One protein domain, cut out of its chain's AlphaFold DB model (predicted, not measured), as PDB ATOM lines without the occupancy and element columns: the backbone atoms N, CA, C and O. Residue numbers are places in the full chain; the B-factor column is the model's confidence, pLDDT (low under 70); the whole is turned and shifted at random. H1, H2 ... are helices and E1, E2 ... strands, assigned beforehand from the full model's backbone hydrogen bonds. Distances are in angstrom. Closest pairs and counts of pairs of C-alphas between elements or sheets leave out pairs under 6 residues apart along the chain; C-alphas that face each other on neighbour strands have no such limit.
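Overview. This is residues 5 to 93 of the 94 residues of an uncharacterized protein of Actinocatenispora sera (UniProt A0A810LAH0). A small body, mostly loops, holds H1 and the hairpin of E1 and E2, and a long arm, residues 58 to 93, sticks out from it with short H2 and then long H3. The printed part has 89 residues, 40 of them in named elements, in the order H1, E1, E2, H2, H3: mostly helix, with a two-stranded antiparallel sheet. It is extended, radius of gyration of the C-alphas 20.5 A, spanning 60 by 34 by 16 A.

Arrangement. Start at H1, residues 5 to 11, which touches no helix. Next find the hairpin of E1, residues 26 to 29, and E2, residues 34 to 36, with N 35 and O 28 2.8 A apart. H2, residues 60 to 64, and H3, residues 71 to 91, are apart. Every O i to N i+4 pair is within hydrogen-bond range in H1 and H3; H2 has 0 of 1, but 2 of 2 O i to N i+3.

Along the chain. Find C-alpha 5 at (-1.644, 35.523, -15.168), where H1 begins; H3 runs 31.0 A to C-alpha 91 at (-13.715, 82.733, -26.204).

Size, cuts and confidence. The links H1 to E1 and E2 to H2 are long. The printed part has no cut; residues 91 to 93 have pLDDT under 70.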
ATOM      1  N   THR A   5      -2.919  35.995 -14.601       97.38
ATOM      2  CA  THR A   5      -1.644  35.523 -15.168       97.38
ATOM      3  C   THR A   5      -0.489  36.453 -14.804       97.38
ATOM      4  O   THR A   5       0.505  36.003 -14.241       97.38
ATOM      5  N   LEU A   6      -0.643  37.762 -15.042       96.56
ATOM      6  CA  LEU A   6       0.391  38.747 -14.727       96.56
ATOM      7  C   LEU A   6       0.684  38.798 -13.221       96.56
ATOM      8  O   LEU A   6       1.843  38.748 -12.823       96.56
ATOM      9  N   ARG A   7      -0.365  38.836 -12.384       97.62
ATOM     10  CA  ARG A   7      -0.214  38.881 -10.921       97.62
ATOM     11  C   ARG A   7       0.531  37.664 -10.372       97.62
ATOM     12  O   ARG A   7       1.369  37.822  -9.493       97.62
ATOM     13  N   GLN A   8       0.230  36.466 -10.872       97.44
ATOM     14  CA  GLN A   8       0.905  35.239 -10.441       97.44
ATOM     15  C   GLN A   8       2.374  35.220 -10.868       97.44
ATOM     16  O   GLN A   8       3.237  34.874 -10.065       97.44
ATOM     17  N   TRP A   9       2.663  35.630 -12.103       98.25
ATOM     18  CA  TRP A   9       4.032  35.704 -12.611       98.25
ATOM     19  C   TRP A   9       4.901  36.672 -11.800       98.25
ATOM     20  O   TRP A   9       5.997  36.306 -11.378       98.25
ATOM     21  N   GLU A  10       4.391  37.870 -11.510       98.38
ATOM     22  CA  GLU A  10       5.099  38.861 -10.690       98.38
ATOM     23  C   GLU A  10       5.282  38.387  -9.245       98.38
ATOM     24  O   GLU A  10       6.366  38.537  -8.682       98.38
ATOM     25  N   ALA A  11       4.258  37.764  -8.648       98.19
ATOM     26  CA  ALA A  11       4.349  37.206  -7.299       98.19
ATOM     27  C   ALA A  11       5.401  36.086  -7.188       98.19
ATOM     28  O   ALA A  11       5.984  35.899  -6.122       98.19
ATOM     29  N   ALA A  12       5.679  35.374  -8.285       98.25
ATOM     30  CA  ALA A  12       6.729  34.362  -8.365       98.25
ATOM     31  C   ALA A  12       8.130  34.932  -8.669       98.25
ATOM     32  O   ALA A  12       9.069  34.161  -8.865       98.25
ATOM     33  N   GLY A  13       8.293  36.258  -8.727       98.44
ATOM     34  CA  GLY A  13       9.574  36.898  -9.036       98.44
ATOM     35  C   GLY A  13       9.888  36.972 -10.531       98.44
ATOM     36  O   GLY A  13      11.053  37.065 -10.908       98.44
ATOM     37  N   SER A  14       8.862  36.931 -11.382       98.00
ATOM     38  CA  SER A  14       8.977  37.093 -12.834       98.00
ATOM     39  C   SER A  14       9.942  36.108 -13.529       98.00
ATOM     40  O   SER A  14      10.758  36.529 -14.356       98.00
ATOM     41  N   PRO A  15       9.878  34.792 -13.240       98.38
ATOM     42  CA  PRO A  15      10.805  33.818 -13.810       98.38
ATOM     43  C   PRO A  15      10.665  33.712 -15.343       98.38
ATOM     44  O   PRO A  15       9.567  33.898 -15.887       98.38
ATOM     45  N   PRO A  16      11.754  33.396 -16.070       97.69
ATOM     46  CA  PRO A  16      11.689  33.127 -17.503       97.69
ATOM     47  C   PRO A  16      11.046  31.761 -17.785       97.69
ATOM     48  O   PRO A  16      10.984  30.889 -16.919       97.69
ATOM     49  N   SER A  17      10.615  31.554 -19.031       95.88
ATOM     50  CA  SER A  17      10.203  30.229 -19.516       95.88
ATOM     51  C   SER A  17      11.366  29.224 -19.391       95.88
ATOM     52  O   SER A  17      12.516  29.632 -19.591       95.88
ATOM     53  N   PRO A  18      11.124  27.943 -19.047       95.56
ATOM     54  CA  PRO A  18       9.823  27.285 -18.843       95.56
ATOM     55  C   PRO A  18       9.327  27.296 -17.381       95.56
ATOM     56  O   PRO A  18       8.585  26.410 -16.965       95.56
ATOM     57  N   HIS A  19       9.786  28.244 -16.560       97.31
ATOM     58  CA  HIS A  19       9.531  28.260 -15.116       97.31
ATOM     59  C   HIS A  19       8.416  29.230 -14.708       97.31
ATOM     60  O   HIS A  19       8.319  29.597 -13.533       97.31
ATOM     61  N   ARG A  20       7.584  29.696 -15.650       98.44
ATOM     62  CA  ARG A  20       6.491  30.610 -15.303       98.44
ATOM     63  C   ARG A  20       5.387  29.845 -14.560       98.44
ATOM     64  O   ARG A  20       5.072  28.712 -14.923       98.44
ATOM     65  N   PRO A  21       4.746  30.446 -13.544       98.25
ATOM     66  CA  PRO A  21       3.644  29.798 -12.836       98.25
ATOM     67  C   PRO A  21       2.495  29.443 -13.781       98.25
ATOM     68  O   PRO A  21       1.942  30.337 -14.423       98.25
ATOM     69  N   GLY A  22       2.139  28.158 -13.854       97.00
ATOM     70  CA  GLY A  22       1.068  27.659 -14.724       97.00
ATOM     71  C   GLY A  22       1.420  27.639 -16.215       97.00
ATOM     72  O   GLY A  22       0.521  27.592 -17.045       97.00
ATOM     73  N   GLU A  23       2.698  27.714 -16.595       97.50
ATOM     74  CA  GLU A  23       3.098  27.615 -18.004       97.50
ATOM     75  C   GLU A  23       2.637  26.293 -18.633       97.50
ATOM     76  O   GLU A  23       2.879  25.218 -18.089       97.50
ATOM     77  N   GLY A  24       1.935  26.376 -19.769       95.56
ATOM     78  CA  GLY A  24       1.352  25.210 -20.441       95.56
ATOM     79  C   GLY A  24       0.019  24.717 -19.859       95.56
ATOM     80  O   GLY A  24      -0.615  23.853 -20.462       95.56
ATOM     81  N   GLU A  25      -0.450  25.273 -18.736       97.75
ATOM     82  CA  GLU A  25      -1.786  25.001 -18.192       97.75
ATOM     83  C   GLU A  25      -2.857  25.464 -19.186       97.75
ATOM     84  O   GLU A  25      -2.889  26.636 -19.553       97.75
ATOM     85  N   VAL A  26      -3.767  24.582 -19.602       98.06
ATOM     86  CA  VAL A  26      -4.919  24.966 -20.432       98.06
ATOM     87  C   VAL A  26      -5.916  25.760 -19.589       98.06
ATOM     88  O   VAL A  26      -6.540  25.204 -18.690       98.06
ATOM     89  N   ILE A  27      -6.084  27.048 -19.904       97.56
ATOM     90  CA  ILE A  27      -6.964  27.965 -19.154       97.56
ATOM     91  C   ILE A  27      -8.268  28.280 -19.881       97.56
ATOM     92  O   ILE A  27      -9.275  28.585 -19.238       97.56
ATOM     93  N   THR A  28      -8.279  28.173 -21.210       97.75
ATOM     94  CA  THR A  28      -9.498  28.274 -22.013       97.75
ATOM     95  C   THR A  28      -9.521  27.238 -23.126       97.75
ATOM     96  O   THR A  28      -8.493  26.711 -23.554       97.75
ATOM     97  N   THR A  29     -10.716  26.957 -23.630       97.38
ATOM     98  CA  THR A  29     -10.951  26.106 -24.796       97.38
ATOM     99  C   THR A  29     -11.875  26.815 -25.779       97.38
ATOM    100  O   THR A  29     -12.789  27.538 -25.384       97.38
ATOM    101  N   GLY A  30     -11.608  26.640 -27.070       93.69
ATOM    102  CA  GLY A  30     -12.472  27.075 -28.163       93.69
ATOM    103  C   GLY A  30     -12.813  25.911 -29.096       93.69
ATOM    104  O   GLY A  30     -12.358  24.791 -28.861       93.69
ATOM    105  N   PRO A  31     -13.576  26.168 -30.171       91.06
ATOM    106  CA  PRO A  31     -13.972  25.144 -31.139       91.06
ATOM    107  C   PRO A  31     -12.790  24.389 -31.761       91.06
ATOM    108  O   PRO A  31     -12.879  23.184 -31.966       91.06
ATOM    109  N   ASP A  32     -11.680  25.092 -32.012       87.06
ATOM    110  CA  ASP A  32     -10.564  24.553 -32.797       87.06
ATOM    111  C   ASP A  32      -9.347  24.152 -31.951       87.06
ATOM    112  O   ASP A  32      -8.522  23.359 -32.402       87.06
ATOM    113  N   ARG A  33      -9.194  24.704 -30.735       90.94
ATOM    114  CA  ARG A  33      -8.053  24.388 -29.860       90.94
ATOM    115  C   ARG A  33      -8.262  24.734 -28.387       90.94
ATOM    116  O   ARG A  33      -9.034  25.625 -28.030       90.94
ATOM    117  N   ALA A  34      -7.488  24.062 -27.541       95.94
ATOM    118  CA  ALA A  34      -7.184  24.501 -26.185       95.94
ATOM    119  C   ALA A  34      -6.162  25.648 -26.220       95.94
ATOM    120  O   ALA A  34      -5.252  25.620 -27.047       95.94
ATOM    121  N   CYS A  35      -6.310  26.632 -25.333       96.44
ATOM    122  CA  CYS A  35      -5.402  27.773 -25.225       96.44
ATOM    123  C   CYS A  35      -4.687  27.741 -23.861       96.44
ATOM    124  O   CYS A  35      -5.332  27.926 -22.817       96.44
ATOM    125  N   PRO A  36      -3.376  27.453 -23.838       97.06
ATOM    126  CA  PRO A  36      -2.584  27.484 -22.621       97.06
ATOM    127  C   PRO A  36      -2.357  28.893 -22.063       97.06
ATOM    128  O   PRO A  36      -2.361  29.897 -22.776       97.06
ATOM    129  N   ARG A  37      -2.078  28.970 -20.762       97.38
ATOM    130  CA  ARG A  37      -1.612  30.188 -20.100       97.38
ATOM    131  C   ARG A  37      -0.288  30.647 -20.723       97.38
ATOM    132  O   ARG A  37       0.579  29.827 -21.014       97.38
ATOM    133  N   TYR A  38      -0.131  31.967 -20.861       96.62
ATOM    134  CA  TYR A  38       0.968  32.661 -21.560       96.62
ATOM    135  C   TYR A  38       0.997  32.514 -23.089       96.62
ATOM    136  O   TYR A  38       1.955  32.976 -23.708       96.62
ATOM    137  N   GLU A  39      -0.031  31.933 -23.708       94.81
ATOM    138  CA  GLU A  39      -0.236  32.078 -25.150       94.81
ATOM    139  C   GLU A  39      -0.657  33.522 -25.490       94.81
ATOM    140  O   GLU A  39      -1.198  34.255 -24.658       94.81
ATOM    141  N   ASP A  40      -0.412  33.942 -26.728       94.75
ATOM    142  CA  ASP A  40      -0.736  35.272 -27.254       94.75
ATOM    143  C   ASP A  40      -2.213  35.438 -27.660       94.75
ATOM    144  O   ASP A  40      -2.603  36.499 -28.158       94.75
ATOM    145  N   GLN A  41      -3.040  34.417 -27.414       94.25
ATOM    146  CA  GLN A  41      -4.462  34.381 -27.737       94.25
ATOM    147  C   GLN A  41      -5.238  35.492 -26.999       94.25
ATOM    148  O   GLN A  41      -5.271  35.496 -25.762       94.25
ATOM    149  N   PRO A  42      -5.920  36.407 -27.716       94.88
ATOM    150  CA  PRO A  42      -6.862  37.335 -27.103       94.88
ATOM    151  C   PRO A  42      -8.172  36.652 -26.667       94.88
ATOM    152  O   PRO A  42      -8.553  35.613 -27.209       94.88
ATOM    153  N   PRO A  43      -8.936  37.264 -25.745       93.75
ATOM    154  CA  PRO A  43     -10.326  36.891 -25.492       93.75
ATOM    155  C   PRO A  43     -11.167  36.952 -26.772       93.75
ATOM    156  O   PRO A  43     -11.318  38.020 -27.368       93.75
ATOM    157  N   LEU A  44     -11.754  35.825 -27.172       93.44
ATOM    158  CA  LEU A  44     -12.698  35.739 -28.287       93.44
ATOM    159  C   LEU A  44     -14.063  35.226 -27.796       93.44
ATOM    160  O   LEU A  44     -14.105  34.452 -26.836       93.44
ATOM    161  N   PRO A  45     -15.183  35.608 -28.444       93.19
ATOM    162  CA  PRO A  45     -16.533  35.265 -27.977       93.19
ATOM    163  C   PRO A  45     -16.827  33.763 -27.854       93.19
ATOM    164  O   PRO A  45     -17.725  33.372 -27.118       93.19
ATOM    165  N   ASN A  46     -16.106  32.924 -28.596       94.50
ATOM    166  CA  ASN A  46     -16.287  31.473 -28.633       94.50
ATOM    167  C   ASN A  46     -15.375  30.712 -27.654       94.50
ATOM    168  O   ASN A  46     -15.367  29.482 -27.680       94.50
ATOM    169  N   LEU A  47     -14.600  31.409 -26.817       95.69
ATOM    170  CA  LEU A  47     -13.754  30.781 -25.805       95.69
ATOM    171  C   LEU A  47     -14.519  30.583 -24.493       95.69
ATOM    172  O   LEU A  47     -15.254  31.460 -24.045       95.69
ATOM    173  N   SER A  48     -14.301  29.436 -23.854       96.56
ATOM    174  CA  SER A  48     -14.830  29.089 -22.530       96.56
ATOM    175  C   SER A  48     -13.686  28.804 -21.554       96.56
ATOM    176  O   SER A  48     -12.652  28.281 -21.961       96.56
ATOM    177  N   GLY A  49     -13.860  29.134 -20.271       96.44
ATOM    178  CA  GLY A  49     -12.834  28.984 -19.226       96.44
ATOM    179  C   GLY A  49     -12.436  30.320 -18.592       96.44
ATOM    180  O   GLY A  49     -13.252  31.239 -18.519       96.44
ATOM    181  N   ASP A  50     -11.185  30.444 -18.142       96.44
ATOM    182  CA  ASP A  50     -10.645  31.682 -17.557       96.44
ATOM    183  C   ASP A  50     -10.202  32.667 -18.653       96.44
ATOM    184  O   ASP A  50      -9.019  32.912 -18.891       96.44
ATOM    185  N   VAL A  51     -11.182  33.253 -19.344       95.56
ATOM    186  CA  VAL A  51     -10.943  34.216 -20.433       95.56
ATOM    187  C   VAL A  51     -10.221  35.477 -19.935       95.56
ATOM    188  O   VAL A  51      -9.502  36.129 -20.689       95.56
ATOM    189  N   GLY A  52     -10.367  35.810 -18.647       95.31
ATOM    190  CA  GLY A  52      -9.672  36.932 -18.014       95.31
ATOM    191  C   GLY A  52      -8.165  36.708 -17.860       95.31
ATOM    192  O   GLY A  52      -7.417  37.680 -17.747       95.31
ATOM    193  N   ALA A  53      -7.695  35.460 -17.883       97.06
ATOM    194  CA  ALA A  53      -6.276  35.116 -17.796       97.06
ATOM    195  C   ALA A  53      -5.515  35.198 -19.133       97.06
ATOM    196  O   ALA A  53      -4.281  35.127 -19.120       97.06
ATOM    197  N   LEU A  54      -6.220  35.364 -20.257       96.06
ATOM    198  CA  LEU A  54      -5.648  35.479 -21.603       96.06
ATOM    199  C   LEU A  54      -4.932  36.822 -21.843       96.06
ATOM    200  O   LEU A  54      -4.884  37.695 -20.969       96.06
ATOM    201  N   ALA A  55      -4.373  37.001 -23.042       95.00
ATOM    202  CA  ALA A  55      -3.722  38.239 -23.452       95.00
ATOM    203  C   ALA A  55      -4.754  39.370 -23.641       95.00
ATOM    204  O   ALA A  55      -5.383  39.516 -24.690       95.00
ATOM    205  N   LEU A  56      -4.947  40.189 -22.601       94.25
ATOM    206  CA  LEU A  56      -5.903  41.299 -22.608       94.25
ATOM    207  C   LEU A  56      -5.314  42.552 -23.280       94.25
ATOM    208  O   LEU A  56      -4.979  43.536 -22.608       94.25
ATOM    209  N   TYR A  57      -5.158  42.515 -24.604       93.38
ATOM    210  CA  TYR A  57      -4.625  43.646 -25.369       93.38
ATOM    211  C   TYR A  57      -5.514  44.883 -25.223       93.38
ATOM    212  O   TYR A  57      -6.653  44.919 -25.687       93.38
ATOM    213  N   CYS A  58      -4.981  45.918 -24.578       91.75
ATOM    214  CA  CYS A  58      -5.645  47.205 -24.428       91.75
ATOM    215  C   CYS A  58      -4.620  48.322 -24.192       91.75
ATOM    216  O   CYS A  58      -3.574  48.104 -23.577       91.75
ATOM    217  N   GLY A  59      -4.938  49.523 -24.678       91.38
ATOM    218  CA  GLY A  59      -4.214  50.745 -24.330       91.38
ATOM    219  C   GLY A  59      -4.673  51.317 -22.988       91.38
ATOM    220  O   GLY A  59      -5.670  50.878 -22.411       91.38
ATOM    221  N   GLU A  60      -3.972  52.343 -22.505       93.12
ATOM    222  CA  GLU A  60      -4.310  53.035 -21.252       93.12
ATOM    223  C   GLU A  60      -5.733  53.619 -21.262       93.12
ATOM    224  O   GLU A  60      -6.442  53.545 -20.257       93.12
ATOM    225  N   SER A  61      -6.196  54.101 -22.421       93.50
ATOM    226  CA  SER A  61      -7.533  54.677 -22.602       93.50
ATOM    227  C   SER A  61      -8.680  53.729 -22.243       93.50
ATOM    228  O   SER A  61      -9.764  54.202 -21.913       93.50
ATOM    229  N   ALA A  62      -8.457  52.409 -22.232       92.62
ATOM    230  CA  ALA A  62      -9.463  51.445 -21.789       92.62
ATOM    231  C   ALA A  62      -9.895  51.668 -20.327       92.62
ATOM    232  O   ALA A  62     -11.011  51.309 -19.965       92.62
ATOM    233  N   GLY A  63      -9.052  52.293 -19.495       92.44
ATOM    234  CA  GLY A  63      -9.405  52.668 -18.121       92.44
ATOM    235  C   GLY A  63     -10.417  53.817 -18.010       92.44
ATOM    236  O   GLY A  63     -10.970  54.011 -16.932       92.44
ATOM    237  N   LEU A  64     -10.667  54.552 -19.100       93.69
ATOM    238  CA  LEU A  64     -11.633  55.657 -19.167       93.69
ATOM    239  C   LEU A  64     -13.015  55.209 -19.672       93.69
ATOM    240  O   LEU A  64     -13.939  56.017 -19.748       93.69
ATOM    241  N   VAL A  65     -13.157  53.941 -20.068       93.69
ATOM    242  CA  VAL A  65     -14.416  53.387 -20.572       93.69
ATOM    243  C   VAL A  65     -15.217  52.826 -19.401       93.69
ATOM    244  O   VAL A  65     -14.784  51.883 -18.739       93.69
ATOM    245  N   HIS A  66     -16.394  53.401 -19.158       95.00
ATOM    246  CA  HIS A  66     -17.268  53.023 -18.039       95.00
ATOM    247  C   HIS A  66     -18.648  52.520 -18.477       95.00
ATOM    248  O   HIS A  66     -19.339  51.893 -17.681       95.00
ATOM    249  N   ASP A  67     -19.011  52.723 -19.746       95.81
ATOM    250  CA  ASP A  67     -20.326  52.398 -20.291       95.81
ATOM    251  C   ASP A  67     -20.211  51.638 -21.616       95.81
ATOM    252  O   ASP A  67     -19.286  51.848 -22.404       95.81
ATOM    253  N   ILE A  68     -21.195  50.777 -21.888       96.25
ATOM    254  CA  ILE A  68     -21.366  50.134 -23.195       96.25
ATOM    255  C   ILE A  68     -22.345  50.980 -24.002       96.25
ATOM    256  O   ILE A  68     -23.509  51.124 -23.632       96.25
ATOM    257  N   GLN A  69     -21.879  51.524 -25.122       96.81
ATOM    258  CA  GLN A  69     -22.673  52.408 -25.969       96.81
ATOM    259  C   GLN A  69     -22.616  51.968 -27.436       96.81
ATOM    260  O   GLN A  69     -21.615  51.397 -27.875       96.81
ATOM    261  N   PRO A  70     -23.659  52.265 -28.233       98.12
ATOM    262  CA  PRO A  70     -23.584  52.117 -29.679       98.12
ATOM    263  C   PRO A  70     -22.428  52.938 -30.255       98.12
ATOM    264  O   PRO A  70     -22.213  54.082 -29.850       98.12
ATOM    265  N   ALA A  71     -21.742  52.399 -31.265       97.50
ATOM    266  CA  ALA A  71     -20.606  53.070 -31.901       97.50
ATOM    267  C   ALA A  71     -20.941  54.496 -32.375       97.50
ATOM    268  O   ALA A  71     -20.161  55.420 -32.158       97.50
ATOM    269  N   ALA A  72     -22.130  54.697 -32.954       98.19
ATOM    270  CA  ALA A  72     -22.583  56.019 -33.386       98.19
ATOM    271  C   ALA A  72     -22.662  57.018 -32.219       98.19
ATOM    272  O   ALA A  72     -22.207  58.151 -32.351       98.19
ATOM    273  N   ALA A  73     -23.180  56.598 -31.061       97.94
ATOM    274  CA  ALA A  73     -23.286  57.459 -29.885       97.94
ATOM    275  C   ALA A  73     -21.904  57.878 -29.362       97.94
ATOM    276  O   ALA A  73     -21.714  59.042 -29.014       97.94
ATOM    277  N   ILE A  74     -20.933  56.959 -29.378       97.44
ATOM    278  CA  ILE A  74     -19.545  57.241 -28.984       97.44
ATOM    279  C   ILE A  74     -18.941  58.303 -29.908       97.44
ATOM    280  O   ILE A  74     -18.447  59.325 -29.436       97.44
ATOM    281  N   VAL A  75     -19.019  58.096 -31.227       98.06
ATOM    282  CA  VAL A  75     -18.439  59.024 -32.212       98.06
ATOM    283  C   VAL A  75     -19.100  60.401 -32.126       98.06
ATOM    284  O   VAL A  75     -18.400  61.411 -32.071       98.06
ATOM    285  N   HIS A  76     -20.433  60.458 -32.054       98.25
ATOM    286  CA  HIS A  76     -21.152  61.722 -31.890       98.25
ATOM    287  C   HIS A  76     -20.786  62.434 -30.585       98.25
ATOM    288  O   HIS A  76     -20.592  63.649 -30.592       98.25
ATOM    289  N   GLY A  77     -20.642  61.689 -29.486       96.88
ATOM    290  CA  GLY A  77     -20.208  62.230 -28.201       96.88
ATOM    291  C   GLY A  77     -18.818  62.859 -28.274       96.88
ATOM    292  O   GLY A  77     -18.642  63.989 -27.826       96.88
ATOM    293  N   ILE A  78     -17.856  62.169 -28.896       96.75
ATOM    294  CA  ILE A  78     -16.484  62.674 -29.076       96.75
ATOM    295  C   ILE A  78     -16.485  63.985 -29.875       96.75
ATOM    296  O   ILE A  78     -15.869  64.960 -29.442       96.75
ATOM    297  N   VAL A  79     -17.196  64.036 -31.007       98.19
ATOM    298  CA  VAL A  79     -17.259  65.242 -31.857       98.19
ATOM    299  C   VAL A  79     -17.907  66.411 -31.109       98.19
ATOM    300  O   VAL A  79     -17.321  67.488 -31.035       98.19
ATOM    301  N   ALA A  80     -19.062  66.193 -30.472       97.81
ATOM    302  CA  ALA A  80     -19.764  67.249 -29.740       97.81
ATOM    303  C   ALA A  80     -18.940  67.806 -28.560       97.81
ATOM    304  O   ALA A  80     -18.957  69.012 -28.287       97.81
ATOM    305  N   GLN A  81     -18.200  66.940 -27.859       96.50
ATOM    306  CA  GLN A  81     -17.281  67.358 -26.797       96.50
ATOM    307  C   GLN A  81     -16.117  68.182 -27.357       96.50
ATOM    308  O   GLN A  81     -15.788  69.225 -26.785       96.50
ATOM    309  N   ALA A  82     -15.527  67.758 -28.478       97.31
ATOM    310  CA  ALA A  82     -14.450  68.490 -29.140       97.31
ATOM    311  C   ALA A  82     -14.897  69.894 -29.583       97.31
ATOM    312  O   ALA A  82     -14.219  70.869 -29.256       97.31
ATOM    313  N   ASP A  83     -16.066  70.020 -30.219       97.25
ATOM    314  CA  ASP A  83     -16.626  71.312 -30.645       97.25
ATOM    315  C   ASP A  83     -16.862  72.248 -29.452       97.25
ATOM    316  O   ASP A  83     -16.497  73.427 -29.476       97.25
ATOM    317  N   THR A  84     -17.410  71.705 -28.361       96.94
ATOM    318  CA  THR A  84     -17.643  72.460 -27.122       96.94
ATOM    319  C   THR A  84     -16.334  72.988 -26.530       96.94
ATOM    320  O   THR A  84     -16.276  74.126 -26.057       96.94
ATOM    321  N   LEU A  85     -15.276  72.171 -26.523       96.50
ATOM    322  CA  LEU A  85     -13.963  72.560 -26.003       96.50
ATOM    323  C   LEU A  85     -13.273  73.584 -26.909       96.50
ATOM    324  O   LEU A  85     -12.729  74.566 -26.400       96.50
ATOM    325  N   ALA A  86     -13.343  73.400 -28.229       94.06
ATOM    326  CA  ALA A  86     -12.794  74.340 -29.202       94.06
ATOM    327  C   ALA A  86     -13.452  75.723 -29.071       94.06
ATOM    328  O   ALA A  86     -12.751  76.728 -28.933       94.06
ATOM    329  N   ALA A  87     -14.786  75.777 -28.996       92.75
ATOM    330  CA  ALA A  87     -15.521  77.027 -28.811       92.75
ATOM    331  C   ALA A  87     -15.131  77.745 -27.504       92.75
ATOM    332  O   ALA A  87     -14.899  78.953 -27.505       92.75
ATOM    333  N   LYS A  88     -14.983  77.006 -26.392       88.56
ATOM    334  CA  LYS A  88     -14.540  77.572 -25.104       88.56
ATOM    335  C   LYS A  88     -13.137  78.180 -25.181       88.56
ATOM    336  O   LYS A  88     -12.912  79.248 -24.617       88.56
ATOM    337  N   GLN A  89     -12.202  77.533 -25.878       81.38
ATOM    338  CA  GLN A  89     -10.839  78.053 -26.037       81.38
ATOM    339  C   GLN A  89     -10.783  79.306 -26.917       81.38
ATOM    340  O   GLN A  89      -9.968  80.190 -26.661       81.38
ATOM    341  N   MET A  90     -11.661  79.415 -27.917       72.38
ATOM    342  CA  MET A  90     -11.744  80.603 -28.770       72.38
ATOM    343  C   MET A  90     -12.305  81.830 -28.038       72.38
ATOM    344  O   MET A  90     -11.922  82.946 -28.364       72.38
ATOM    345  N   VAL A  91     -13.164  81.639 -27.031       66.88
ATOM    346  CA  VAL A  91     -13.715  82.733 -26.204       66.88
ATOM    347  C   VAL A  91     -12.732  83.193 -25.113       66.88
ATOM    348  O   VAL A  91     -12.820  84.321 -24.640       66.88
ATOM    349  N   GLY A  92     -11.781  82.342 -24.711       59.22
ATOM    350  CA  GLY A  92     -10.802  82.630 -23.653       59.22
ATOM    351  C   GLY A  92      -9.465  83.216 -24.120       59.22
ATOM    352  O   GLY A  92      -8.562  83.368 -23.296       59.22
ATOM    353  N   LYS A  93      -9.296  83.503 -25.415       44.72
ATOM    354  CA  LYS A  93      -8.059  84.062 -25.976       44.72
ATOM    355  C   LYS A  93      -8.221  85.586 -26.143       44.72
ATOM    356  O   LYS A  93      -9.210  85.974 -26.763       44.72
TER     357      LYS A  93